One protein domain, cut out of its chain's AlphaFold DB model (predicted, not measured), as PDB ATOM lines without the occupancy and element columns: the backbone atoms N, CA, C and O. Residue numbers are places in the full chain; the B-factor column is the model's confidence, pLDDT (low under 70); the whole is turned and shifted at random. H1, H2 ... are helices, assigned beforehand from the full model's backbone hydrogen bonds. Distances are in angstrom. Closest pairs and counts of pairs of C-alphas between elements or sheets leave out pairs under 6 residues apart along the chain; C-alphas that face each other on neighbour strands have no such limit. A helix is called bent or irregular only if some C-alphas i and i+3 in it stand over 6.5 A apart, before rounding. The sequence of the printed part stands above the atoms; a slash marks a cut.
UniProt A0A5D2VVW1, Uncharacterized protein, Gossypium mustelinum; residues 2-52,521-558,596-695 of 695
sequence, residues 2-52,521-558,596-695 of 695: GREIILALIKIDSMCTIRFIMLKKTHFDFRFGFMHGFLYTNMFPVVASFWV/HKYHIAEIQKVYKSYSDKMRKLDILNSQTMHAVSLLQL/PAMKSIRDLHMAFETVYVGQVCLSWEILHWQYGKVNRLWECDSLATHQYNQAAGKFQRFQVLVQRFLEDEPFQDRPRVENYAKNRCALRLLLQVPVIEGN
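What this domain is: This is residues 2 to 52, 521 to 558 and 596 to 695 of the 695 residues of an uncharacterized protein of Gossypium mustelinum (UniProt A0A5D2VVW1). Two long helices, H2 and H3, lie side by side in opposite directions; the first arm of H1 packs with its residues 2 to 13 on H3 and with residues 2 to 12 on H4, and short H5 is set across H3; the second arm of H1 turns off about perpendicular to the first, and residues 28 to 52 stick out from this elongated body. The printed part has 189 residues with five named helices, H1 to H5 in order, and no named strand: all helix. It is only just loose, close to compact, with a radius of gyration of the C-alphas of 19.7 A, and spans 64 by 53 by 28 A.

Where its parts are: H1, residues 2 to 52, begins at C-alpha 2 (170.855, 192.901, 167.196). Assigned as one helix by its hydrogen bonds, it is bent, with C-alphas 30 and 33 6.6 A apart: H1a is residues 2 to 30, 40.7 A, and H1b residues 33 to 52, 28.5 A. H2 is residues 521 to 558, 54.8 A; H3 residues 596 to 636, 59.7 A; H4 residues 645 to 667, 34.3 A, irregular, but only just, with C-alphas 663 and 666 6.8 A apart. H5, residues 672 to 682, 15.3 A, ends at C-alpha 682 (192.816, 212.247, 180.157).

How they stand to each other: H1a and H1b stand about perpendicular, at 82 degrees. With residues 2 to 12 alone, H1a touches H4, closest C-alphas Ile 5 and Ala 648, 5.1 A. H2 touches H3, closest C-alphas Leu 542 and Val 611, 6.1 A, at a shallow tilt of 13 degrees, opposite ways. H3 touches H5 with residues 608 to 612 alone, closest C-alphas Glu 609 and Val 673, 6.1 A. Every O i to N i+4 pair is within hydrogen-bond range in H2 and H5; H1a has 23 of 25, H1b 13 of 16, H3 35 of 37, H4 17 of 19.

The domain as a whole: The printed part has two cuts: C-alphas 52 and 521 are 47.8 A apart across the first, where 468 residues are not printed, and C-alphas 558 and 596 are 15.0 A apart across the second, where 37 residues are not printed. Mean pLDDT of the printed part is 74.5; residues 2 to 51, 634 to 645 and 694 to 695 are under 70.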
ATOM      1  N   GLY A   2     171.080 193.034 165.735       42.12
ATOM      2  CA  GLY A   2     170.855 192.901 167.196       42.12
ATOM      3  C   GLY A   2     171.771 191.839 167.834       42.12
ATOM      4  O   GLY A   2     172.398 192.070 168.867       42.12
ATOM      5  N   ARG A   3     172.001 190.738 167.101       45.06
ATOM      6  CA  ARG A   3     173.046 189.740 167.393       45.06
ATOM      7  C   ARG A   3     174.466 190.308 167.533       45.06
ATOM      8  O   ARG A   3     175.231 189.717 168.274       45.06
ATOM      9  N   GLU A   4     174.821 191.435 166.906       50.94
ATOM     10  CA  GLU A   4     176.153 192.047 167.079       50.94
ATOM     11  C   GLU A   4     176.266 192.765 168.419       50.94
ATOM     12  O   GLU A   4     177.321 192.709 169.037       50.94
ATOM     13  N   ILE A   5     175.186 193.388 168.913       54.59
ATOM     14  CA  ILE A   5     175.155 193.894 170.292       54.59
ATOM     15  C   ILE A   5     175.206 192.731 171.266       54.59
ATOM     16  O   ILE A   5     175.997 192.775 172.195       54.59
ATOM     17  N   ILE A   6     174.425 191.673 171.049       54.16
ATOM     18  CA  ILE A   6     174.441 190.502 171.932       54.16
ATOM     19  C   ILE A   6     175.829 189.838 171.920       54.16
ATOM     20  O   ILE A   6     176.354 189.534 172.983       54.16
ATOM     21  N   LEU A   7     176.490 189.697 170.766       54.03
ATOM     22  CA  LEU A   7     177.859 189.174 170.670       54.03
ATOM     23  C   LEU A   7     178.907 190.132 171.250       54.03
ATOM     24  O   LEU A   7     179.831 189.667 171.911       54.03
ATOM     25  N   ALA A   8     178.777 191.447 171.056       57.00
ATOM     26  CA  ALA A   8     179.661 192.434 171.673       57.00
ATOM     27  C   ALA A   8     179.494 192.441 173.196       57.00
ATOM     28  O   ALA A   8     180.487 192.368 173.907       57.00
ATOM     29  N   LEU A   9     178.260 192.444 173.706       56.41
ATOM     30  CA  LEU A   9     177.959 192.364 175.132       56.41
ATOM     31  C   LEU A   9     178.391 191.023 175.728       56.41
ATOM     32  O   LEU A   9     178.995 191.053 176.782       56.41
ATOM     33  N   ILE A  10     178.209 189.880 175.057       58.28
ATOM     34  CA  ILE A  10     178.739 188.577 175.511       58.28
ATOM     35  C   ILE A  10     180.273 188.558 175.482       58.28
ATOM     36  O   ILE A  10     180.900 187.983 176.367       58.28
ATOM     37  N   LYS A  11     180.913 189.191 174.494       59.31
ATOM     38  CA  LYS A  11     182.379 189.270 174.406       59.31
ATOM     39  C   LYS A  11     182.957 190.196 175.474       59.31
ATOM     40  O   LYS A  11     183.949 189.837 176.102       59.31
ATOM     41  N   ILE A  12     182.316 191.339 175.720       58.19
ATOM     42  CA  ILE A  12     182.636 192.250 176.820       58.19
ATOM     43  C   ILE A  12     182.355 191.555 178.153       58.19
ATOM     44  O   ILE A  12     183.242 191.545 178.986       58.19
ATOM     45  N   ASP A  13     181.198 190.927 178.358       53.09
ATOM     46  CA  ASP A  13     180.835 190.206 179.585       53.09
ATOM     47  C   ASP A  13     181.784 189.037 179.855       53.09
ATOM     48  O   ASP A  13     182.257 188.889 180.973       53.09
ATOM     49  N   SER A  14     182.181 188.272 178.836       52.66
ATOM     50  CA  SER A  14     183.175 187.204 178.969       52.66
ATOM     51  C   SER A  14     184.566 187.758 179.298       52.66
ATOM     52  O   SER A  14     185.202 187.304 180.253       52.66
ATOM     53  N   MET A  15     185.040 188.784 178.576       53.16
ATOM     54  CA  MET A  15     186.329 189.433 178.856       53.16
ATOM     55  C   MET A  15     186.346 190.097 180.237       53.16
ATOM     56  O   MET A  15     187.319 189.937 180.975       53.16
ATOM     57  N   CYS A  16     185.279 190.804 180.600       48.50
ATOM     58  CA  CYS A  16     185.089 191.435 181.895       48.50
ATOM     59  C   CYS A  16     184.963 190.377 182.984       48.50
ATOM     60  O   CYS A  16     185.729 190.460 183.922       48.50
ATOM     61  N   THR A  17     184.135 189.341 182.860       50.38
ATOM     62  CA  THR A  17     184.030 188.239 183.834       50.38
ATOM     63  C   THR A  17     185.381 187.570 184.056       50.38
ATOM     64  O   THR A  17     185.833 187.472 185.196       50.38
ATOM     65  N   ILE A  18     186.090 187.171 182.995       48.69
ATOM     66  CA  ILE A  18     187.402 186.520 183.110       48.69
ATOM     67  C   ILE A  18     188.428 187.476 183.741       48.69
ATOM     68  O   ILE A  18     189.100 187.106 184.708       48.69
ATOM     69  N   ARG A  19     188.537 188.724 183.261       50.59
ATOM     70  CA  ARG A  19     189.499 189.700 183.803       50.59
ATOM     71  C   ARG A  19     189.082 190.260 185.175       50.59
ATOM     72  O   ARG A  19     189.966 190.625 185.934       50.59
ATOM     73  N   PHE A  20     187.804 190.238 185.560       43.84
ATOM     74  CA  PHE A  20     187.258 190.612 186.881       43.84
ATOM     75  C   PHE A  20     187.401 189.478 187.897       43.84
ATOM     76  O   PHE A  20     187.657 189.742 189.067       43.84
ATOM     77  N   ILE A  21     187.339 188.214 187.467       43.16
ATOM     78  CA  ILE A  21     187.775 187.064 188.269       43.16
ATOM     79  C   ILE A  21     189.283 187.170 188.547       43.16
ATOM     80  O   ILE A  21     189.698 186.971 189.689       43.16
ATOM     81  N   MET A  22     190.098 187.575 187.564       40.12
ATOM     82  CA  MET A  22     191.516 187.893 187.802       40.12
ATOM     83  C   MET A  22     191.698 189.136 188.695       40.12
ATOM     84  O   MET A  22     192.517 189.102 189.608       40.12
ATOM     85  N   LEU A  23     190.902 190.196 188.506       44.91
ATOM     86  CA  LEU A  23     190.926 191.418 189.325       44.91
ATOM     87  C   LEU A  23     190.601 191.107 190.793       44.91
ATOM     88  O   LEU A  23     191.310 191.553 191.695       44.91
ATOM     89  N   LYS A  24     189.575 190.278 191.027       42.78
ATOM     90  CA  LYS A  24     189.265 189.694 192.334       42.78
ATOM     91  C   LYS A  24     190.469 188.912 192.847       42.78
ATOM     92  O   LYS A  24     190.935 189.200 193.940       42.78
ATOM     93  N   LYS A  25     191.041 188.002 192.057       38.09
ATOM     94  CA  LYS A  25     192.173 187.173 192.495       38.09
ATOM     95  C   LYS A  25     193.435 187.964 192.875       38.09
ATOM     96  O   LYS A  25     194.185 187.482 193.714       38.09
ATOM     97  N   THR A  26     193.678 189.158 192.323       43.66
ATOM     98  CA  THR A  26     194.841 189.982 192.722       43.66
ATOM     99  C   THR A  26     194.543 191.040 193.789       43.66
ATOM    100  O   THR A  26     195.472 191.446 194.479       43.66
ATOM    101  N   HIS A  27     193.293 191.503 193.945       40.84
ATOM    102  CA  HIS A  27     192.938 192.579 194.897       40.84
ATOM    103  C   HIS A  27     192.101 192.114 196.107       40.84
ATOM    104  O   HIS A  27     192.222 192.688 197.192       40.84
ATOM    105  N   PHE A  28     191.287 191.055 195.993       37.62
ATOM    106  CA  PHE A  28     190.525 190.532 197.142       37.62
ATOM    107  C   PHE A  28     191.397 189.792 198.159       37.62
ATOM    108  O   PHE A  28     191.063 189.845 199.338       37.62
ATOM    109  N   ASP A  29     192.523 189.190 197.766       38.53
ATOM    110  CA  ASP A  29     193.444 188.538 198.716       38.53
ATOM    111  C   ASP A  29     194.005 189.533 199.757       38.53
ATOM    112  O   ASP A  29     194.293 189.151 200.892       38.53
ATOM    113  N   PHE A  30     194.071 190.830 199.421       36.88
ATOM    114  CA  PHE A  30     194.374 191.905 200.370       36.88
ATOM    115  C   PHE A  30     193.122 192.382 201.135       36.88
ATOM    116  O   PHE A  30     193.150 192.517 202.360       36.88
ATOM    117  N   ARG A  31     191.985 192.582 200.445       43.25
ATOM    118  CA  ARG A  31     190.729 193.048 201.076       43.25
ATOM    119  C   ARG A  31     190.031 192.014 201.970       43.25
ATOM    120  O   ARG A  31     189.211 192.419 202.795       43.25
ATOM    121  N   PHE A  32     190.335 190.717 201.875       37.94
ATOM    122  CA  PHE A  32     189.646 189.677 202.655       37.94
ATOM    123  C   PHE A  32     189.794 189.894 204.170       37.94
ATOM    124  O   PHE A  32     188.832 189.715 204.914       37.94
ATOM    125  N   GLY A  33     190.960 190.372 204.626       42.59
ATOM    126  CA  GLY A  33     191.183 190.733 206.031       42.59
ATOM    127  C   GLY A  33     190.340 191.925 206.505       42.59
ATOM    128  O   GLY A  33     189.876 191.934 207.644       42.59
ATOM    129  N   PHE A  34     190.086 192.900 205.627       41.69
ATOM    130  CA  PHE A  34     189.257 194.073 205.927       41.69
ATOM    131  C   PHE A  34     187.764 193.717 205.952       41.69
ATOM    132  O   PHE A  34     187.074 193.992 206.936       41.69
ATOM    133  N   MET A  35     187.277 193.023 204.916       40.19
ATOM    134  CA  MET A  35     185.877 192.594 204.819       40.19
ATOM    135  C   MET A  35     185.495 191.622 205.942       40.19
ATOM    136  O   MET A  35     184.419 191.753 206.521       40.19
ATOM    137  N   HIS A  36     186.383 190.692 206.316       41.16
ATOM    138  CA  HIS A  36     186.152 189.788 207.447       41.16
ATOM    139  C   HIS A  36     186.020 190.550 208.777       41.16
ATOM    140  O   HIS A  36     185.191 190.183 209.608       41.16
ATOM    141  N   GLY A  37     186.799 191.619 208.984       41.25
ATOM    142  CA  GLY A  37     186.653 192.502 210.145       41.25
ATOM    143  C   GLY A  37     185.304 193.226 210.153       41.25
ATOM    144  O   GLY A  37     184.559 193.139 211.126       41.25
ATOM    145  N   PHE A  38     184.952 193.877 209.041       38.69
ATOM    146  CA  PHE A  38     183.699 194.627 208.904       38.69
ATOM    147  C   PHE A  38     182.455 193.749 209.131       38.69
ATOM    148  O   PHE A  38     181.573 194.106 209.917       38.69
ATOM    149  N   LEU A  39     182.408 192.567 208.504       45.41
ATOM    150  CA  LEU A  39     181.277 191.640 208.595       45.41
ATOM    151  C   LEU A  39     181.111 191.056 210.007       45.41
ATOM    152  O   LEU A  39     180.006 191.088 210.551       45.41
ATOM    153  N   TYR A  40     182.184 190.568 210.642       49.94
ATOM    154  CA  TYR A  40     182.069 189.983 211.986       49.94
ATOM    155  C   TYR A  40     181.784 191.015 213.082       49.94
ATOM    156  O   TYR A  40     181.090 190.685 214.043       49.94
ATOM    157  N   THR A  41     182.282 192.250 212.962       47.28
ATOM    158  CA  THR A  41     182.054 193.282 213.986       47.28
ATOM    159  C   THR A  41     180.674 193.934 213.870       47.28
ATOM    160  O   THR A  41     180.024 194.118 214.896       47.28
ATOM    161  N   ASN A  42     180.196 194.241 212.658       46.75
ATOM    162  CA  ASN A  42     178.942 194.987 212.477       46.75
ATOM    163  C   ASN A  42     177.728 194.096 212.174       46.75
ATOM    164  O   ASN A  42     176.638 194.356 212.680       46.75
ATOM    165  N   MET A  43     177.885 193.038 211.372       46.38
ATOM    166  CA  MET A  43     176.742 192.243 210.901       46.38
ATOM    167  C   MET A  43     176.290 191.208 211.939       46.38
ATOM    168  O   MET A  43     175.093 191.012 212.142       46.38
ATOM    169  N   PHE A  44     177.232 190.580 212.651       53.06
ATOM    170  CA  PHE A  44     176.930 189.517 213.619       53.06
ATOM    171  C   PHE A  44     176.019 189.971 214.786       53.06
ATOM    172  O   PHE A  44     175.063 189.251 215.089       53.06
ATOM    173  N   PRO A  45     176.211 191.156 215.411       56.22
ATOM    174  CA  PRO A  45     175.303 191.657 216.451       56.22
ATOM    175  C   PRO A  45     173.896 191.988 215.932       56.22
ATOM    176  O   PRO A  45     172.909 191.767 216.638       56.22
ATOM    177  N   VAL A  46     173.791 192.494 214.697       55.56
ATOM    178  CA  VAL A  46     172.514 192.851 214.059       55.56
ATOM    179  C   VAL A  46     171.723 191.592 213.706       55.56
ATOM    180  O   VAL A  46     170.562 191.479 214.094       55.56
ATOM    181  N   VAL A  47     172.361 190.602 213.074       63.84
ATOM    182  CA  VAL A  47     171.740 189.307 212.749       63.84
ATOM    183  C   VAL A  47     171.321 188.558 214.019       63.84
ATOM    184  O   VAL A  47     170.204 188.050 214.083       63.84
ATOM    185  N   ALA A  48     172.149 188.553 215.070       61.16
ATOM    186  CA  ALA A  48     171.775 187.971 216.361       61.16
ATOM    187  C   ALA A  48     170.555 188.676 216.989       61.16
ATOM    188  O   ALA A  48     169.651 188.016 217.503       61.16
ATOM    189  N   SER A  49     170.490 190.008 216.905       67.94
ATOM    190  CA  SER A  49     169.360 190.796 217.418       67.94
ATOM    191  C   SER A  49     168.075 190.557 216.616       67.94
ATOM    192  O   SER A  49     167.005 190.400 217.207       67.94
ATOM    193  N   PHE A  50     168.180 190.435 215.289       64.56
ATOM    194  CA  PHE A  50     167.071 190.040 214.420       64.56
ATOM    195  C   PHE A  50     166.568 188.630 214.758       64.56
ATOM    196  O   PHE A  50     165.364 188.423 214.880       64.56
ATOM    197  N   TRP A  51     167.465 187.675 215.025       66.69
ATOM    198  CA  TRP A  51     167.095 186.312 215.425       66.69
ATOM    199  C   TRP A  51     166.386 186.262 216.791       66.69
ATOM    200  O   TRP A  51     165.431 185.503 216.980       66.69
ATOM    201  N   VAL A  52     166.788 187.111 217.745       77.19
ATOM    202  CA  VAL A  52     166.099 187.285 219.041       77.19
ATOM    203  C   VAL A  52     164.726 187.953 218.875       77.19
ATOM    204  O   VAL A  52     163.788 187.614 219.600       77.19
ATOM    205  N   HIS A 521     158.218 197.927 173.412       75.94
ATOM    206  CA  HIS A 521     159.555 198.394 173.010       75.94
ATOM    207  C   HIS A 521     159.871 199.817 173.514       75.94
ATOM    208  O   HIS A 521     160.922 200.061 174.112       75.94
ATOM    209  N   LYS A 522     158.938 200.763 173.326       80.88
ATOM    210  CA  LYS A 522     159.117 202.164 173.743       80.88
ATOM    211  C   LYS A 522     159.249 202.305 175.264       80.88
ATOM    212  O   LYS A 522     159.997 203.168 175.725       80.88
ATOM    213  N   TYR A 523     158.557 201.464 176.035       83.56
ATOM    214  CA  TYR A 523     158.669 201.443 177.492       83.56
ATOM    215  C   TYR A 523     160.056 200.959 177.937       83.56
ATOM    216  O   TYR A 523     160.716 201.655 178.711       83.56
ATOM    217  N   HIS A 524     160.554 199.842 177.391       81.81
ATOM    218  CA  HIS A 524     161.891 199.325 177.729       81.81
ATOM    219  C   HIS A 524     163.012 200.307 177.373       81.81
ATOM    220  O   HIS A 524     163.930 200.484 178.171       81.81
ATOM    221  N   ILE A 525     162.942 200.995 176.224       83.62
ATOM    222  CA  ILE A 525     163.932 202.029 175.863       83.62
ATOM    223  C   ILE A 525     163.885 203.217 176.840       83.62
ATOM    224  O   ILE A 525     164.936 203.687 177.284       83.62
ATOM    225  N   ALA A 526     162.695 203.674 177.244       87.12
ATOM    226  CA  ALA A 526     162.559 204.736 178.244       87.12
ATOM    227  C   ALA A 526     163.083 204.306 179.631       87.12
ATOM    228  O   ALA A 526     163.721 205.096 180.332       87.12
ATOM    229  N   GLU A 527     162.878 203.044 180.022       90.44
ATOM    230  CA  GLU A 527     163.446 202.474 181.246       90.44
ATOM    231  C   GLU A 527     164.982 202.397 181.176       90.44
ATOM    232  O   GLU A 527     165.657 202.778 182.135       90.44
ATOM    233  N   ILE A 528     165.544 201.986 180.030       88.88
ATOM    234  CA  ILE A 528     166.993 201.979 179.781       88.88
ATOM    235  C   ILE A 528     167.576 203.380 179.942       88.88
ATOM    236  O   ILE A 528     168.545 203.548 180.682       88.88
ATOM    237  N   GLN A 529     166.962 204.399 179.341       90.62
ATOM    238  CA  GLN A 529     167.404 205.789 179.488       90.62
ATOM    239  C   GLN A 529     167.296 206.283 180.945       90.62
ATOM    240  O   GLN A 529     168.219 206.932 181.445       90.62
ATOM    241  N   LYS A 530     166.220 205.929 181.663       92.75
ATOM    242  CA  LYS A 530     166.011 206.280 183.081       92.75
ATOM    243  C   LYS A 530     167.086 205.680 183.995       92.75
ATOM    244  O   LYS A 530     167.650 206.394 184.827       92.75
ATOM    245  N   VAL A 531     167.391 204.389 183.848       92.81
ATOM    246  CA  VAL A 531     168.419 203.713 184.662       92.81
ATOM    247  C   VAL A 531     169.825 204.149 184.248       92.81
ATOM    248  O   VAL A 531     170.663 204.402 185.117       92.81
ATOM    249  N   TYR A 532     170.070 204.347 182.950       93.69
ATOM    250  CA  TYR A 532     171.339 204.874 182.452       93.69
ATOM    251  C   TYR A 532     171.648 206.273 183.002       93.69
ATOM    252  O   TYR A 532     172.782 206.511 183.411       93.69
ATOM    253  N   LYS A 533     170.653 207.169 183.112       94.94
ATOM    254  CA  LYS A 533     170.839 208.485 183.747       94.94
ATOM    255  C   LYS A 533     171.331 208.356 185.195       94.94
ATOM    256  O   LYS A 533     172.303 208.999 185.582       94.94
ATOM    257  N   SER A 534     170.735 207.452 185.980       94.00
ATOM    258  CA  SER A 534     171.204 207.179 187.347       94.00
ATOM    259  C   SER A 534     172.643 206.638 187.377       94.00
ATOM    260  O   SER A 534     173.422 207.009 188.256       94.00
ATOM    261  N   TYR A 535     173.033 205.808 186.402       95.94
ATOM    262  CA  TYR A 535     174.422 205.368 186.239       95.94
ATOM    263  C   TYR A 535     175.367 206.528 185.881       95.94
ATOM    264  O   TYR A 535     176.409 206.661 186.526       95.94
ATOM    265  N   SER A 536     175.020 207.393 184.919       94.38
ATOM    266  CA  SER A 536     175.868 208.529 184.532       94.38
ATOM    267  C   SER A 536     176.052 209.529 185.673       94.38
ATOM    268  O   SER A 536     177.164 210.009 185.883       94.38
ATOM    269  N   ASP A 537     175.009 209.780 186.465       95.88
ATOM    270  CA  ASP A 537     175.073 210.691 187.612       95.88
ATOM    271  C   ASP A 537     175.990 210.134 188.720       95.88
ATOM    272  O   ASP A 537     176.842 210.851 189.254       95.88
ATOM    273  N   LYS A 538     175.900 208.826 189.016       94.56
ATOM    274  CA  LYS A 538     176.821 208.136 189.942       94.56
ATOM    275  C   LYS A 538     178.262 208.101 189.412       94.56
ATOM    276  O   LYS A 538     179.199 208.327 190.177       94.56
ATOM    277  N   MET A 539     178.456 207.849 188.117       94.81
ATOM    278  CA  MET A 539     179.784 207.848 187.492       94.81
ATOM    279  C   MET A 539     180.418 209.247 187.541       94.81
ATOM    280  O   MET A 539     181.586 209.370 187.908       94.81
ATOM    281  N   ARG A 540     179.631 210.306 187.293       94.75
ATOM    282  CA  ARG A 540     180.050 211.711 187.429       94.75
ATOM    283  C   ARG A 540     180.437 212.067 188.869       94.75
ATOM    284  O   ARG A 540     181.461 212.719 189.053       94.75
ATOM    285  N   LYS A 541     179.690 211.608 189.888       94.81
ATOM    286  CA  LYS A 541     180.089 211.751 191.310       94.81
ATOM    287  C   LYS A 541     181.481 211.151 191.566       94.81
ATOM    288  O   LYS A 541     182.317 211.793 192.199       94.81
ATOM    289  N   LEU A 542     181.751 209.948 191.048       93.31
ATOM    290  CA  LEU A 542     183.054 209.291 191.203       93.31
ATOM    291  C   LEU A 542     184.178 209.962 190.394       93.31
ATOM    292  O   LEU A 542     185.304 210.019 190.879       93.31
ATOM    293  N   ASP A 543     183.889 210.515 189.214       92.81
ATOM    294  CA  ASP A 543     184.864 211.282 188.425       92.81
ATOM    295  C   ASP A 543     185.288 212.584 189.110       92.81
ATOM    296  O   ASP A 543     186.474 212.929 189.103       92.81
ATOM    297  N   ILE A 544     184.338 213.283 189.736       93.50
ATOM    298  CA  ILE A 544     184.613 214.476 190.543       93.50
ATOM    299  C   ILE A 544     185.535 214.102 191.713       93.50
ATOM    300  O   ILE A 544     186.595 214.713 191.860       93.50
ATOM    301  N   LEU A 545     185.208 213.042 192.464       91.12
ATOM    302  CA  LEU A 545     186.040 212.574 193.579       91.12
ATOM    303  C   LEU A 545     187.427 212.082 193.121       91.12
ATOM    304  O   LEU A 545     188.422 212.354 193.794       91.12
ATOM    305  N   ASN A 546     187.532 211.417 191.964       91.31
ATOM    306  CA  ASN A 546     188.822 211.059 191.362       91.31
ATOM    307  C   ASN A 546     189.675 212.312 191.103       91.31
ATOM    308  O   ASN A 546     190.838 212.363 191.503       91.31
ATOM    309  N   SER A 547     189.089 213.344 190.484       90.44
ATOM    310  CA  SER A 547     189.793 214.594 190.180       90.44
ATOM    311  C   SER A 547     190.210 215.338 191.454       90.44
ATOM    312  O   SER A 547     191.356 215.767 191.565       90.44
ATOM    313  N   GLN A 548     189.323 215.438 192.449       90.31
ATOM    314  CA  GLN A 548     189.619 216.054 193.749       90.31
ATOM    315  C   GLN A 548     190.763 215.322 194.469       90.31
ATOM    316  O   GLN A 548     191.721 215.959 194.907       90.31
ATOM    317  N   THR A 549     190.727 213.985 194.500       88.81
ATOM    318  CA  THR A 549     191.780 213.152 195.107       88.81
ATOM    319  C   THR A 549     193.113 213.308 194.356       88.81
ATOM    320  O   THR A 549     194.163 213.432 194.988       88.81
ATOM    321  N   MET A 550     193.095 213.400 193.018       87.06
ATOM    322  CA  MET A 550     194.283 213.698 192.199       87.06
ATOM    323  C   MET A 550     194.911 215.053 192.557       87.06
ATOM    324  O   MET A 550     196.131 215.131 192.723       87.06
ATOM    325  N   HIS A 551     194.105 216.106 192.726       88.50
ATOM    326  CA  HIS A 551     194.614 217.417 193.139       88.50
ATOM    327  C   HIS A 551     195.139 217.406 194.584       88.50
ATOM    328  O   HIS A 551     196.239 217.905 194.824       88.50
ATOM    329  N   ALA A 552     194.426 216.783 195.529       88.94
ATOM    330  CA  ALA A 552     194.852 216.675 196.926       88.94
ATOM    331  C   ALA A 552     196.196 215.934 197.074       88.94
ATOM    332  O   ALA A 552     197.105 216.418 197.752       88.94
ATOM    333  N   VAL A 553     196.366 214.801 196.381       85.69
ATOM    334  CA  VAL A 553     197.632 214.050 196.368       85.69
ATOM    335  C   VAL A 553     198.756 214.863 195.729       85.69
ATOM    336  O   VAL A 553     199.854 214.906 196.281       85.69
ATOM    337  N   SER A 554     198.494 215.565 194.621       86.44
ATOM    338  CA  SER A 554     199.494 216.433 193.982       86.44
ATOM    339  C   SER A 554     199.943 217.581 194.896       86.44
ATOM    340  O   SER A 554     201.128 217.906 194.929       86.44
ATOM    341  N   LEU A 555     199.021 218.184 195.655       87.12
ATOM    342  CA  LEU A 555     199.332 219.255 196.607       87.12
ATOM    343  C   LEU A 555     200.156 218.749 197.797       87.12
ATOM    344  O   LEU A 555     201.084 219.436 198.219       87.12
ATOM    345  N   LEU A 556     199.870 217.548 198.312       83.25
ATOM    346  CA  LEU A 556     200.670 216.932 199.378       83.25
ATOM    347  C   LEU A 556     202.061 216.505 198.893       83.25
ATOM    348  O   LEU A 556     203.031 216.712 199.615       83.25
ATOM    349  N   GLN A 557     202.185 215.987 197.668       77.94
ATOM    350  CA  GLN A 557     203.485 215.662 197.064       77.94
ATOM    351  C   GLN A 557     204.343 216.915 196.817       77.94
ATOM    352  O   GLN A 557     205.559 216.858 196.966       77.94
ATOM    353  N   LEU A 558     203.729 218.067 196.521       76.25
ATOM    354  CA  LEU A 558     204.427 219.359 196.432       76.25
ATOM    355  C   LEU A 558     204.762 219.964 197.813       76.25
ATOM    356  O   LEU A 558     205.597 220.863 197.913       76.25
ATOM    357  N   PRO A 596     202.447 212.218 209.702       76.38
ATOM    358  CA  PRO A 596     201.076 212.564 209.340       76.38
ATOM    359  C   PRO A 596     200.859 212.743 207.828       76.38
ATOM    360  O   PRO A 596     199.813 212.326 207.331       76.38
ATOM    361  N   ALA A 597     201.851 213.252 207.087       73.25
ATOM    362  CA  ALA A 597     201.824 213.337 205.626       73.25
ATOM    363  C   ALA A 597     201.944 211.958 204.947       73.25
ATOM    364  O   ALA A 597     201.157 211.628 204.062       73.25
ATOM    365  N   MET A 598     202.851 211.083 205.404       74.44
ATOM    366  CA  MET A 598     202.908 209.684 204.938       74.44
ATOM    367  C   MET A 598     201.658 208.872 205.307       74.44
ATOM    368  O   MET A 598     201.420 207.802 204.733       74.44
ATOM    369  N   LYS A 599     200.876 209.330 206.288       83.94
ATOM    370  CA  LYS A 599     199.559 208.775 206.584       83.94
ATOM    371  C   LYS A 599     198.506 209.300 205.609       83.94
ATOM    372  O   LYS A 599     197.905 208.475 204.932       83.94
ATOM    373  N   SER A 600     198.336 210.615 205.466       80.62
ATOM    374  CA  SER A 600     197.322 211.181 204.561       80.62
ATOM    375  C   SER A 600     197.542 210.786 203.096       80.62
ATOM    376  O   SER A 600     196.581 210.428 202.425       80.62
ATOM    377  N   ILE A 601     198.792 210.730 202.619       79.81
ATOM    378  CA  ILE A 601     199.124 210.234 201.271       79.81
ATOM    379  C   ILE A 601     198.637 208.788 201.085       79.81
ATOM    380  O   ILE A 601     197.975 208.484 200.095       79.81
ATOM    381  N   ARG A 602     198.903 207.889 202.045       83.69
ATOM    382  CA  ARG A 602     198.410 206.499 201.996       83.69
ATOM    383  C   ARG A 602     196.886 206.435 202.042       83.69
ATOM    384  O   ARG A 602     196.302 205.678 201.272       83.69
ATOM    385  N   ASP A 603     196.260 207.207 202.922       82.94
ATOM    386  CA  ASP A 603     194.809 207.211 203.091       82.94
ATOM    387  C   ASP A 603     194.119 207.707 201.788       82.94
ATOM    388  O   ASP A 603     193.132 207.117 201.351       82.94
ATOM    389  N   LEU A 604     194.718 208.669 201.067       84.19
ATOM    390  CA  LEU A 604     194.292 209.103 199.723       84.19
ATOM    391  C   LEU A 604     194.562 208.061 198.618       84.19
ATOM    392  O   LEU A 604     193.741 207.897 197.718       84.19
ATOM    393  N   HIS A 605     195.654 207.289 198.683       82.56
ATOM    394  CA  HIS A 605     195.834 206.145 197.774       82.56
ATOM    395  C   HIS A 605     194.744 205.073 197.976       82.56
ATOM    396  O   HIS A 605     194.293 204.469 196.999       82.56
ATOM    397  N   MET A 606     194.261 204.875 199.208       83.88
ATOM    398  CA  MET A 606     193.099 204.014 199.477       83.88
ATOM    399  C   MET A 606     191.780 204.643 198.991       83.88
ATOM    400  O   MET A 606     190.878 203.911 198.569       83.88
ATOM    401  N   ALA A 607     191.673 205.977 198.960       84.06
ATOM    402  CA  ALA A 607     190.559 206.671 198.311       84.06
ATOM    403  C   ALA A 607     190.542 206.414 196.792       84.06
ATOM    404  O   ALA A 607     189.503 206.004 196.276       84.06
ATOM    405  N   PHE A 608     191.679 206.506 196.084       85.69
ATOM    406  CA  PHE A 608     191.737 206.119 194.663       85.69
ATOM    407  C   PHE A 608     191.336 204.655 194.429       85.69
ATOM    408  O   PHE A 608     190.602 204.371 193.486       85.69
ATOM    409  N   GLU A 609     191.784 203.714 195.270       88.56
ATOM    410  CA  GLU A 609     191.392 202.301 195.140       88.56
ATOM    411  C   GLU A 609     189.879 202.118 195.358       88.56
ATOM    412  O   GLU A 609     189.238 201.289 194.711       88.56
ATOM    413  N   THR A 610     189.284 202.919 196.245       87.69
ATOM    414  CA  THR A 610     187.837 202.934 196.498       87.69
ATOM    415  C   THR A 610     187.065 203.506 195.308       87.69
ATOM    416  O   THR A 610     186.104 202.881 194.864       87.69
ATOM    417  N   VAL A 611     187.520 204.625 194.733       90.25
ATOM    418  CA  VAL A 611     186.926 205.233 193.532       90.25
ATOM    419  C   VAL A 611     187.049 204.306 192.324       90.25
ATOM    420  O   VAL A 611     186.045 204.034 191.672       90.25
ATOM    421  N   TYR A 612     188.234 203.745 192.064       89.75
ATOM    422  CA  TYR A 612     188.465 202.792 190.974       89.75
ATOM    423  C   TYR A 612     187.546 201.569 191.078       89.75
ATOM    424  O   TYR A 612     186.869 201.224 190.110       89.75
ATOM    425  N   VAL A 613     187.464 200.939 192.257       87.94
ATOM    426  CA  VAL A 613     186.558 199.800 192.472       87.94
ATOM    427  C   VAL A 613     185.093 200.223 192.330       87.94
ATOM    428  O   VAL A 613     184.322 199.483 191.727       87.94
ATOM    429  N   GLY A 614     184.709 201.416 192.796       88.75
ATOM    430  CA  GLY A 614     183.373 201.973 192.576       88.75
ATOM    431  C   GLY A 614     183.032 202.126 191.091       88.75
ATOM    432  O   GLY A 614     181.984 201.659 190.651       88.75
ATOM    433  N   GLN A 615     183.937 202.703 190.294       91.06
ATOM    434  CA  GLN A 615     183.735 202.895 188.855       91.06
ATOM    435  C   GLN A 615     183.695 201.560 188.099       91.06
ATOM    436  O   GLN A 615     182.817 201.372 187.256       91.06
ATOM    437  N   VAL A 616     184.558 200.593 188.436       86.75
ATOM    438  CA  VAL A 616     184.489 199.222 187.892       86.75
ATOM    439  C   VAL A 616     183.150 198.557 188.236       86.75
ATOM    440  O   VAL A 616     182.503 198.009 187.347       86.75
ATOM    441  N   CYS A 617     182.702 198.635 189.493       88.62
ATOM    442  CA  CYS A 617     181.452 198.016 189.939       88.62
ATOM    443  C   CYS A 617     180.208 198.646 189.297       88.62
ATOM    444  O   CYS A 617     179.356 197.902 188.826       88.62
ATOM    445  N   LEU A 618     180.112 199.979 189.208       88.50
ATOM    446  CA  LEU A 618     178.993 200.651 188.528       88.50
ATOM    447  C   LEU A 618     178.940 200.313 187.034       88.50
ATOM    448  O   LEU A 618     177.863 200.142 186.469       88.50
ATOM    449  N   SER A 619     180.106 200.210 186.393       89.69
ATOM    450  CA  SER A 619     180.210 199.838 184.977       89.69
ATOM    451  C   SER A 619     179.786 198.390 184.747       89.69
ATOM    452  O   SER A 619     179.134 198.085 183.757       89.69
ATOM    453  N   TRP A 620     180.108 197.501 185.687       86.25
ATOM    454  CA  TRP A 620     179.626 196.125 185.682       86.25
ATOM    455  C   TRP A 620     178.105 196.037 185.917       86.25
ATOM    456  O   TRP A 620     177.417 195.359 185.156       86.25
ATOM    457  N   GLU A 621     177.575 196.767 186.909       85.31
ATOM    458  CA  GLU A 621     176.138 196.860 187.232       85.31
ATOM    459  C   GLU A 621     175.322 197.258 185.993       85.31
ATOM    460  O   GLU A 621     174.427 196.519 185.580       85.31
ATOM    461  N   ILE A 622     175.673 198.375 185.340       90.50
ATOM    462  CA  ILE A 622     174.919 198.863 184.179       90.50
ATOM    463  C   ILE A 622     175.116 198.000 182.924       90.50
ATOM    464  O   ILE A 622     174.185 197.884 182.132       90.50
ATOM    465  N   LEU A 623     176.291 197.387 182.723       85.81
ATOM    466  CA  LEU A 623     176.545 196.509 181.575       85.81
ATOM    467  C   LEU A 623     175.678 195.246 181.661       85.81
ATOM    468  O   LEU A 623     174.981 194.915 180.704       85.81
ATOM    469  N   HIS A 624     175.687 194.580 182.818       82.69
ATOM    470  CA  HIS A 624     174.880 193.387 183.068       82.69
ATOM    471  C   HIS A 624     173.376 193.704 183.010       82.69
ATOM    472  O   HIS A 624     172.601 192.958 182.409       82.69
ATOM    473  N   TRP A 625     172.959 194.845 183.570       89.25
ATOM    474  CA  TRP A 625     171.571 195.304 183.507       89.25
ATOM    475  C   TRP A 625     171.119 195.603 182.067       89.25
ATOM    476  O   TRP A 625     170.073 195.109 181.640       89.25
ATOM    477  N   GLN A 626     171.923 196.331 181.278       86.75
ATOM    478  CA  GLN A 626     171.619 196.594 179.866       86.75
ATOM    479  C   GLN A 626     171.588 195.302 179.043       86.75
ATOM    480  O   GLN A 626     170.672 195.127 178.247       86.75
ATOM    481  N   TYR A 627     172.513 194.362 179.265       82.31
ATOM    482  CA  TYR A 627     172.493 193.050 178.610       82.31
ATOM    483  C   TYR A 627     171.196 192.274 178.895       82.31
ATOM    484  O   TYR A 627     170.537 191.806 177.964       82.31
ATOM    485  N   GLY A 628     170.763 192.224 180.160       82.50
ATOM    486  CA  GLY A 628     169.491 191.607 180.545       82.50
ATOM    487  C   GLY A 628     168.262 192.271 179.906       82.50
ATOM    488  O   GLY A 628     167.288 191.584 179.596       82.50
ATOM    489  N   LYS A 629     168.305 193.587 179.659       82.75
ATOM    490  CA  LYS A 629     167.245 194.316 178.939       82.75
ATOM    491  C   LYS A 629     167.293 194.119 177.423       82.75
ATOM    492  O   LYS A 629     166.236 193.968 176.820       82.75
ATOM    493  N   VAL A 630     168.479 194.043 176.813       78.19
ATOM    494  CA  VAL A 630     168.642 193.721 175.380       78.19
ATOM    495  C   VAL A 630     168.059 192.357 175.049       78.19
ATOM    496  O   VAL A 630     167.420 192.218 174.011       78.19
ATOM    497  N   ASN A 631     168.234 191.360 175.920       74.12
ATOM    498  CA  ASN A 631     167.664 190.039 175.678       74.12
ATOM    499  C   ASN A 631     166.125 190.085 175.616       74.12
ATOM    500  O   ASN A 631     165.547 189.540 174.683       74.12
ATOM    501  N   ARG A 632     165.474 190.825 176.528       77.81
ATOM    502  CA  ARG A 632     164.012 191.037 176.506       77.81
ATOM    503  C   ARG A 632     163.556 191.846 175.288       77.81
ATOM    504  O   ARG A 632     162.599 191.471 174.626       77.81
ATOM    505  N   LEU A 633     164.276 192.917 174.944       74.62
ATOM    506  CA  LEU A 633     164.025 193.685 173.718       74.62
ATOM    507  C   LEU A 633     164.115 192.810 172.460       74.62
ATOM    508  O   LEU A 633     163.348 193.018 171.528       74.62
ATOM    509  N   TRP A 634     165.028 191.838 172.429       69.06
ATOM    510  CA  TRP A 634     165.173 190.907 171.310       69.06
ATOM    511  C   TRP A 634     164.093 189.814 171.285       69.06
ATOM    512  O   TRP A 634     163.698 189.383 170.205       69.06
ATOM    513  N   GLU A 635     163.579 189.402 172.446       69.94
ATOM    514  CA  GLU A 635     162.407 188.521 172.556       69.94
ATOM    515  C   GLU A 635     161.124 189.209 172.040       69.94
ATOM    516  O   GLU A 635     160.271 188.533 171.465       69.94
ATOM    517  N   CYS A 636     161.017 190.539 172.175       65.00
ATOM    518  CA  CYS A 636     159.874 191.329 171.701       65.00
ATOM    519  C   CYS A 636     160.022 191.909 170.274       65.00
ATOM    520  O   CYS A 636     159.015 192.100 169.602       65.00
ATOM    521  N   ASP A 637     161.232 192.186 169.767       64.81
ATOM    522  CA  ASP A 637     161.458 192.688 168.390       64.81
ATOM    523  C   ASP A 637     161.486 191.528 167.374       64.81
ATOM    524  O   ASP A 637     162.466 191.298 166.656       64.81
ATOM    525  N   SER A 638     160.387 190.766 167.344       55.16
ATOM    526  CA  SER A 638     160.211 189.535 166.560       55.16
ATOM    527  C   SER A 638     160.381 189.743 165.046       55.16
ATOM    528  O   SER A 638     160.807 188.838 164.321       55.16
ATOM    529  N   LEU A 639     160.099 190.965 164.584       53.41
ATOM    530  CA  LEU A 639     160.184 191.427 163.198       53.41
ATOM    531  C   LEU A 639     161.532 192.086 162.840       53.41
ATOM    532  O   LEU A 639     161.731 192.449 161.681       53.41
ATOM    533  N   ALA A 640     162.468 192.195 163.795       55.50
ATOM    534  CA  ALA A 640     163.794 192.806 163.628       55.50
ATOM    535  C   ALA A 640     163.745 194.232 163.038       55.50
ATOM    536  O   ALA A 640     164.532 194.598 162.161       55.50
ATOM    537  N   THR A 641     162.792 195.025 163.523       58.94
ATOM    538  CA  THR A 641     162.424 196.333 162.970       58.94
ATOM    539  C   THR A 641     163.430 197.424 163.338       58.94
ATOM    540  O   THR A 641     163.639 198.354 162.559       58.94
ATOM    541  N   HIS A 642     164.071 197.314 164.507       64.62
ATOM    542  CA  HIS A 642     164.903 198.376 165.074       64.62
ATOM    543  C   HIS A 642     166.406 198.168 164.810       64.62
ATOM    544  O   HIS A 642     166.990 197.110 165.067       64.62
ATOM    545  N   GLN A 643     167.076 199.211 164.304       62.12
ATOM    546  CA  GLN A 643     168.494 199.159 163.925       62.12
ATOM    547  C   GLN A 643     169.426 199.742 164.995       62.12
ATOM    548  O   GLN A 643     169.887 200.878 164.897       62.12
ATOM    549  N   TYR A 644     169.831 198.920 165.961       68.31
ATOM    550  CA  TYR A 644     170.761 199.308 167.037       68.31
ATOM    551  C   TYR A 644     172.240 199.515 166.591       68.31
ATOM    552  O   TYR A 644     173.166 199.409 167.397       68.31
ATOM    553  N   ASN A 645     172.509 199.794 165.309       65.69
ATOM    554  CA  ASN A 645     173.864 199.855 164.731       65.69
ATOM    555  C   ASN A 645     174.786 200.866 165.438       65.69
ATOM    556  O   ASN A 645     175.962 200.583 165.679       65.69
ATOM    557  N   GLN A 646     174.249 202.029 165.813       73.06
ATOM    558  CA  GLN A 646     175.004 203.078 166.500       73.06
ATOM    559  C   GLN A 646     175.443 202.640 167.906       73.06
ATOM    560  O   GLN A 646     176.587 202.878 168.297       73.06
ATOM    561  N   ALA A 647     174.575 201.934 168.637       78.62
ATOM    562  CA  ALA A 647     174.914 201.366 169.935       78.62
ATOM    563  C   ALA A 647     175.995 200.277 169.799       78.62
ATOM    564  O   ALA A 647     176.982 200.321 170.529       78.62
ATOM    565  N   ALA A 648     175.905 199.376 168.810       78.12
ATOM    566  CA  ALA A 648     176.946 198.370 168.555       78.12
ATOM    567  C   ALA A 648     178.344 199.000 168.369       78.12
ATOM    568  O   ALA A 648     179.306 198.589 169.021       78.12
ATOM    569  N   GLY A 649     178.445 200.060 167.557       81.75
ATOM    570  CA  GLY A 649     179.690 200.815 167.375       81.75
ATOM    571  C   GLY A 649     180.180 201.508 168.656       81.75
ATOM    572  O   GLY A 649     181.380 201.494 168.947       81.75
ATOM    573  N   LYS A 650     179.269 202.062 169.470       86.25
ATOM    574  CA  LYS A 650     179.595 202.625 170.793       86.25
ATOM    575  C   LYS A 650     180.163 201.550 171.743       86.25
ATOM    576  O   LYS A 650     181.193 201.788 172.375       86.25
ATOM    577  N   PHE A 651     179.569 200.354 171.801       85.19
ATOM    578  CA  PHE A 651     180.067 199.240 172.629       85.19
ATOM    579  C   PHE A 651     181.402 198.668 172.132       85.19
ATOM    580  O   PHE A 651     182.266 198.350 172.951       85.19
ATOM    581  N   GLN A 652     181.635 198.614 170.818       86.88
ATOM    582  CA  GLN A 652     182.939 198.233 170.266       86.88
ATOM    583  C   GLN A 652     184.044 199.217 170.690       86.88
ATOM    584  O   GLN A 652     185.115 198.785 171.120       86.88
ATOM    585  N   ARG A 653     183.780 200.534 170.641       86.94
ATOM    586  CA  ARG A 653     184.711 201.566 171.141       86.94
ATOM    587  C   ARG A 653     185.016 201.368 172.631       86.94
ATOM    588  O   ARG A 653     186.184 201.369 173.011       86.94
ATOM    589  N   PHE A 654     183.997 201.120 173.457       88.50
ATOM    590  CA  PHE A 654     184.169 200.798 174.879       88.50
ATOM    591  C   PHE A 654     185.058 199.562 175.100       88.50
ATOM    592  O   PHE A 654     186.003 199.626 175.889       88.50
ATOM    593  N   GLN A 655     184.818 198.465 174.366       86.44
ATOM    594  CA  GLN A 655     185.645 197.255 174.453       86.44
ATOM    595  C   GLN A 655     187.116 197.564 174.135       86.44
ATOM    596  O   GLN A 655     187.994 197.142 174.883       86.44
ATOM    597  N   VAL A 656     187.390 198.322 173.065       88.69
ATOM    598  CA  VAL A 656     188.757 198.691 172.658       88.69
ATOM    599  C   VAL A 656     189.451 199.550 173.719       88.69
ATOM    600  O   VAL A 656     190.611 199.293 174.029       88.69
ATOM    601  N   LEU A 657     188.757 200.515 174.332       89.06
ATOM    602  CA  LEU A 657     189.324 201.349 175.403       89.06
ATOM    603  C   LEU A 657     189.701 200.529 176.645       89.06
ATOM    604  O   LEU A 657     190.798 200.687 177.183       89.06
ATOM    605  N   VAL A 658     188.816 199.628 177.085       85.75
ATOM    606  CA  VAL A 658     189.069 198.744 178.236       85.75
ATOM    607  C   VAL A 658     190.158 197.718 177.919       85.75
ATOM    608  O   VAL A 658     191.009 197.442 178.763       85.75
ATOM    609  N   GLN A 659     190.162 197.170 176.703       85.06
ATOM    610  CA  GLN A 659     191.177 196.226 176.250       85.06
ATOM    611  C   GLN A 659     192.561 196.882 176.212       85.06
ATOM    612  O   GLN A 659     193.469 196.362 176.859       85.06
ATOM    613  N   ARG A 660     192.688 198.041 175.550       88.38
ATOM    614  CA  ARG A 660     193.940 198.800 175.434       88.38
ATOM    615  C   ARG A 660     194.493 199.201 176.798       88.38
ATOM    616  O   ARG A 660     195.652 198.928 177.064       88.38
ATOM    617  N   PHE A 661     193.673 199.746 177.703       87.06
ATOM    618  CA  PHE A 661     194.131 200.091 179.058       87.06
ATOM    619  C   PHE A 661     194.762 198.897 179.802       87.06
ATOM    620  O   PHE A 661     195.753 199.060 180.508       87.06
ATOM    621  N   LEU A 662     194.203 197.695 179.629       84.56
ATOM    622  CA  LEU A 662     194.674 196.458 180.263       84.56
ATOM    623  C   LEU A 662     195.840 195.783 179.513       84.56
ATOM    624  O   LEU A 662     196.478 194.892 180.072       84.56
ATOM    625  N   GLU A 663     196.099 196.172 178.265       85.56
ATOM    626  CA  GLU A 663     197.252 195.744 177.462       85.56
ATOM    627  C   GLU A 663     198.441 196.700 177.633       85.56
ATOM    628  O   GLU A 663     199.573 196.236 177.695       85.56
ATOM    629  N   ASP A 664     198.183 197.997 177.820       85.25
ATOM    630  CA  ASP A 664     199.177 199.014 178.176       85.25
ATOM    631  C   ASP A 664     199.640 198.869 179.648       85.25
ATOM    632  O   ASP A 664     200.780 199.200 179.970       85.25
ATOM    633  N   GLU A 665     198.788 198.359 180.555       81.62
ATOM    634  CA  GLU A 665     199.065 198.254 182.005       81.62
ATOM    635  C   GLU A 665     200.420 197.607 182.374       81.62
ATOM    636  O   GLU A 665     201.126 198.195 183.196       81.62
ATOM    637  N   PRO A 666     200.835 196.448 181.818       79.69
ATOM    638  CA  PRO A 666     202.073 195.774 182.226       79.69
ATOM    639  C   PRO A 666     203.353 196.525 181.832       79.69
ATOM    640  O   PRO A 666     204.432 196.157 182.292       79.69
ATOM    641  N   PHE A 667     203.238 197.549 180.982       82.12
ATOM    642  CA  PHE A 667     204.341 198.381 180.497       82.12
ATOM    643  C   PHE A 667     204.440 199.730 181.235       82.12
ATOM    644  O   PHE A 667     205.236 200.582 180.851       82.12
ATOM    645  N   GLN A 668     203.628 199.946 182.277       81.19
ATOM    646  CA  GLN A 668     203.595 201.186 183.055       81.19
ATOM    647  C   GLN A 668     204.298 200.998 184.406       81.19
ATOM    648  O   GLN A 668     203.887 200.167 185.213       81.19
ATOM    649  N   ASP A 669     205.287 201.842 184.717       77.88
ATOM    650  CA  ASP A 669     206.056 201.821 185.980       77.88
ATOM    651  C   ASP A 669     205.252 202.266 187.230       77.88
ATOM    652  O   ASP A 669     205.809 202.781 188.203       77.88
ATOM    653  N   ARG A 670     203.918 202.147 187.216       78.88
ATOM    654  CA  ARG A 670     203.016 202.668 188.256       78.88
ATOM    655  C   ARG A 670     201.946 201.659 188.667       78.88
ATOM    656  O   ARG A 670     201.501 200.866 187.842       78.88
ATOM    657  N   PRO A 671     201.443 201.732 189.915       83.44
ATOM    658  CA  PRO A 671     200.290 200.944 190.336       83.44
ATOM    659  C   PRO A 671     199.094 201.131 189.389       83.44
ATOM    660  O   PRO A 671     198.757 202.267 189.047       83.44
ATOM    661  N   ARG A 672     198.399 200.033 189.044       85.75
ATOM    662  CA  ARG A 672     197.172 200.014 188.209       85.75
ATOM    663  C   ARG A 672     196.221 201.172 188.514       85.75
ATOM    664  O   ARG A 672     195.690 201.781 187.597       85.75
ATOM    665  N   VAL A 673     196.014 201.461 189.798       86.31
ATOM    666  CA  VAL A 673     195.087 202.489 190.292       86.31
ATOM    667  C   VAL A 673     195.546 203.912 189.936       86.31
ATOM    668  O   VAL A 673     194.727 204.708 189.491       86.31
ATOM    669  N   GLU A 674     196.843 204.230 190.043       86.25
ATOM    670  CA  GLU A 674     197.379 205.526 189.586       86.25
ATOM    671  C   GLU A 674     197.309 205.662 188.063       86.25
ATOM    672  O   GLU A 674     196.957 206.723 187.546       86.25
ATOM    673  N   ASN A 675     197.669 204.592 187.346       88.69
ATOM    674  CA  ASN A 675     197.612 204.564 185.890       88.69
ATOM    675  C   ASN A 675     196.164 204.744 185.406       88.69
ATOM    676  O   ASN A 675     195.898 205.541 184.511       88.69
ATOM    677  N   TYR A 676     195.209 204.066 186.048       90.06
ATOM    678  CA  TYR A 676     193.784 204.252 185.802       90.06
ATOM    679  C   TYR A 676     193.345 205.693 186.075       90.06
ATOM    680  O   TYR A 676     192.781 206.317 185.183       90.06
ATOM    681  N   ALA A 677     193.628 206.243 187.262       89.12
ATOM    682  CA  ALA A 677     193.181 207.584 187.642       89.12
ATOM    683  C   ALA A 677     193.655 208.651 186.638       89.12
ATOM    684  O   ALA A 677     192.859 209.480 186.195       89.12
ATOM    685  N   LYS A 678     194.919 208.568 186.199       87.50
ATOM    686  CA  LYS A 678     195.496 209.450 185.170       87.50
ATOM    687  C   LYS A 678     194.839 209.267 183.803       87.50
ATOM    688  O   LYS A 678     194.435 210.257 183.193       87.50
ATOM    689  N   ASN A 679     194.685 208.025 183.341       88.88
ATOM    690  CA  ASN A 679     194.037 207.746 182.059       88.88
ATOM    691  C   ASN A 679     192.553 208.134 182.064       88.88
ATOM    692  O   ASN A 679     192.062 208.616 181.051       88.88
ATOM    693  N   ARG A 680     191.848 208.022 183.197       88.94
ATOM    694  CA  ARG A 680     190.443 208.431 183.332       88.94
ATOM    695  C   ARG A 680     190.255 209.951 183.338       88.94
ATOM    696  O   ARG A 680     189.235 210.434 182.849       88.94
ATOM    697  N   CYS A 681     191.240 210.702 183.837       84.44
ATOM    698  CA  CYS A 681     191.285 212.162 183.708       84.44
ATOM    699  C   CYS A 681     191.577 212.615 182.266       84.44
ATOM    700  O   CYS A 681     190.976 213.586 181.810       84.44
ATOM    701  N   ALA A 682     192.474 211.927 181.547       85.88
ATOM    702  CA  ALA A 682     192.816 212.247 180.157       85.88
ATOM    703  C   ALA A 682     191.745 211.788 179.147       85.88
ATOM    704  O   ALA A 682     191.471 212.481 178.171       85.88
ATOM    705  N   LEU A 683     191.128 210.630 179.391       87.00
ATOM    706  CA  LEU A 683     190.148 209.982 178.527       87.00
ATOM    707  C   LEU A 683     188.918 209.600 179.362       87.00
ATOM    708  O   LEU A 683     188.815 208.511 179.932       87.00
ATOM    709  N   ARG A 684     187.944 210.519 179.406       84.44
ATOM    710  CA  ARG A 684     186.700 210.392 180.196       84.44
ATOM    711  C   ARG A 684     185.767 209.250 179.754       84.44
ATOM    712  O   ARG A 684     184.753 209.012 180.395       84.44
ATOM    713  N   LEU A 685     186.099 208.543 178.672       87.25
ATOM    714  CA  LEU A 685     185.345 207.388 178.172       87.25
ATOM    715  C   LEU A 685     185.837 206.035 178.730       87.25
ATOM    716  O   LEU A 685     185.212 205.004 178.487       87.25
ATOM    717  N   LEU A 686     186.947 205.998 179.477       89.38
ATOM    718  CA  LEU A 686     187.488 204.754 180.029       89.38
ATOM    719  C   LEU A 686     186.556 204.217 181.131       89.38
ATOM    720  O   LEU A 686     186.262 204.921 182.087       89.38
ATOM    721  N   LEU A 687     186.066 202.982 180.997       89.50
ATOM    722  CA  LEU A 687     184.962 202.444 181.817       89.50
ATOM    723  C   LEU A 687     183.638 203.247 181.749       89.50
ATOM    724  O   LEU A 687     182.719 202.945 182.499       89.50
ATOM    725  N   GLN A 688     183.464 204.199 180.826       92.75
ATOM    726  CA  GLN A 688     182.145 204.790 180.575       92.75
ATOM    727  C   GLN A 688     181.351 203.862 179.649       92.75
ATOM    728  O   GLN A 688     181.528 203.885 178.431       92.75
ATOM    729  N   VAL A 689     180.488 203.023 180.223       92.00
ATOM    730  CA  VAL A 689     179.598 202.147 179.448       92.00
ATOM    731  C   VAL A 689     178.659 203.026 178.609       92.00
ATOM    732  O   VAL A 689     178.133 203.999 179.151       92.00
ATOM    733  N   PRO A 690     178.443 202.732 177.314       90.00
ATOM    734  CA  PRO A 690     177.461 203.439 176.495       90.00
ATOM    735  C   PRO A 690     176.011 203.204 176.929       90.00
ATOM    736  O   PRO A 690     175.706 202.237 177.627       90.00
ATOM    737  N   VAL A 691     175.108 204.056 176.443       89.94
ATOM    738  CA  VAL A 691     173.659 203.808 176.453       89.94
ATOM    739  C   VAL A 691     173.235 203.107 175.162       89.94
ATOM    740  O   VAL A 691     173.852 203.293 174.109       89.94
ATOM    741  N   ILE A 692     172.169 202.314 175.241       83.56
ATOM    742  CA  ILE A 692     171.472 201.768 174.077       83.56
ATOM    743  C   ILE A 692     170.332 202.710 173.705       83.56
ATOM    744  O   ILE A 692     169.372 202.881 174.455       83.56
ATOM    745  N   GLU A 693     170.456 203.322 172.533       77.38
ATOM    746  CA  GLU A 693     169.383 204.064 171.879       77.38
ATOM    747  C   GLU A 693     168.605 203.117 170.952       77.38
ATOM    748  O   GLU A 693     169.205 202.308 170.238       77.38
ATOM    749  N   GLY A 694     167.274 203.213 170.977       64.19
ATOM    750  CA  GLY A 694     166.399 202.645 169.951       64.19
ATOM    751  C   GLY A 694     166.047 203.725 168.929       64.19
ATOM    752  O   GLY A 694     165.719 204.843 169.331       64.19
ATOM    753  N   ASN A 695     166.128 203.376 167.642       51.12
ATOM    754  CA  ASN A 695     165.661 204.180 166.503       51.12
ATOM    755  C   ASN A 695     164.281 203.693 166.059       51.12
ATOM    756  O   ASN A 695     164.169 202.458 165.880       51.12
TER     757      ASN A 695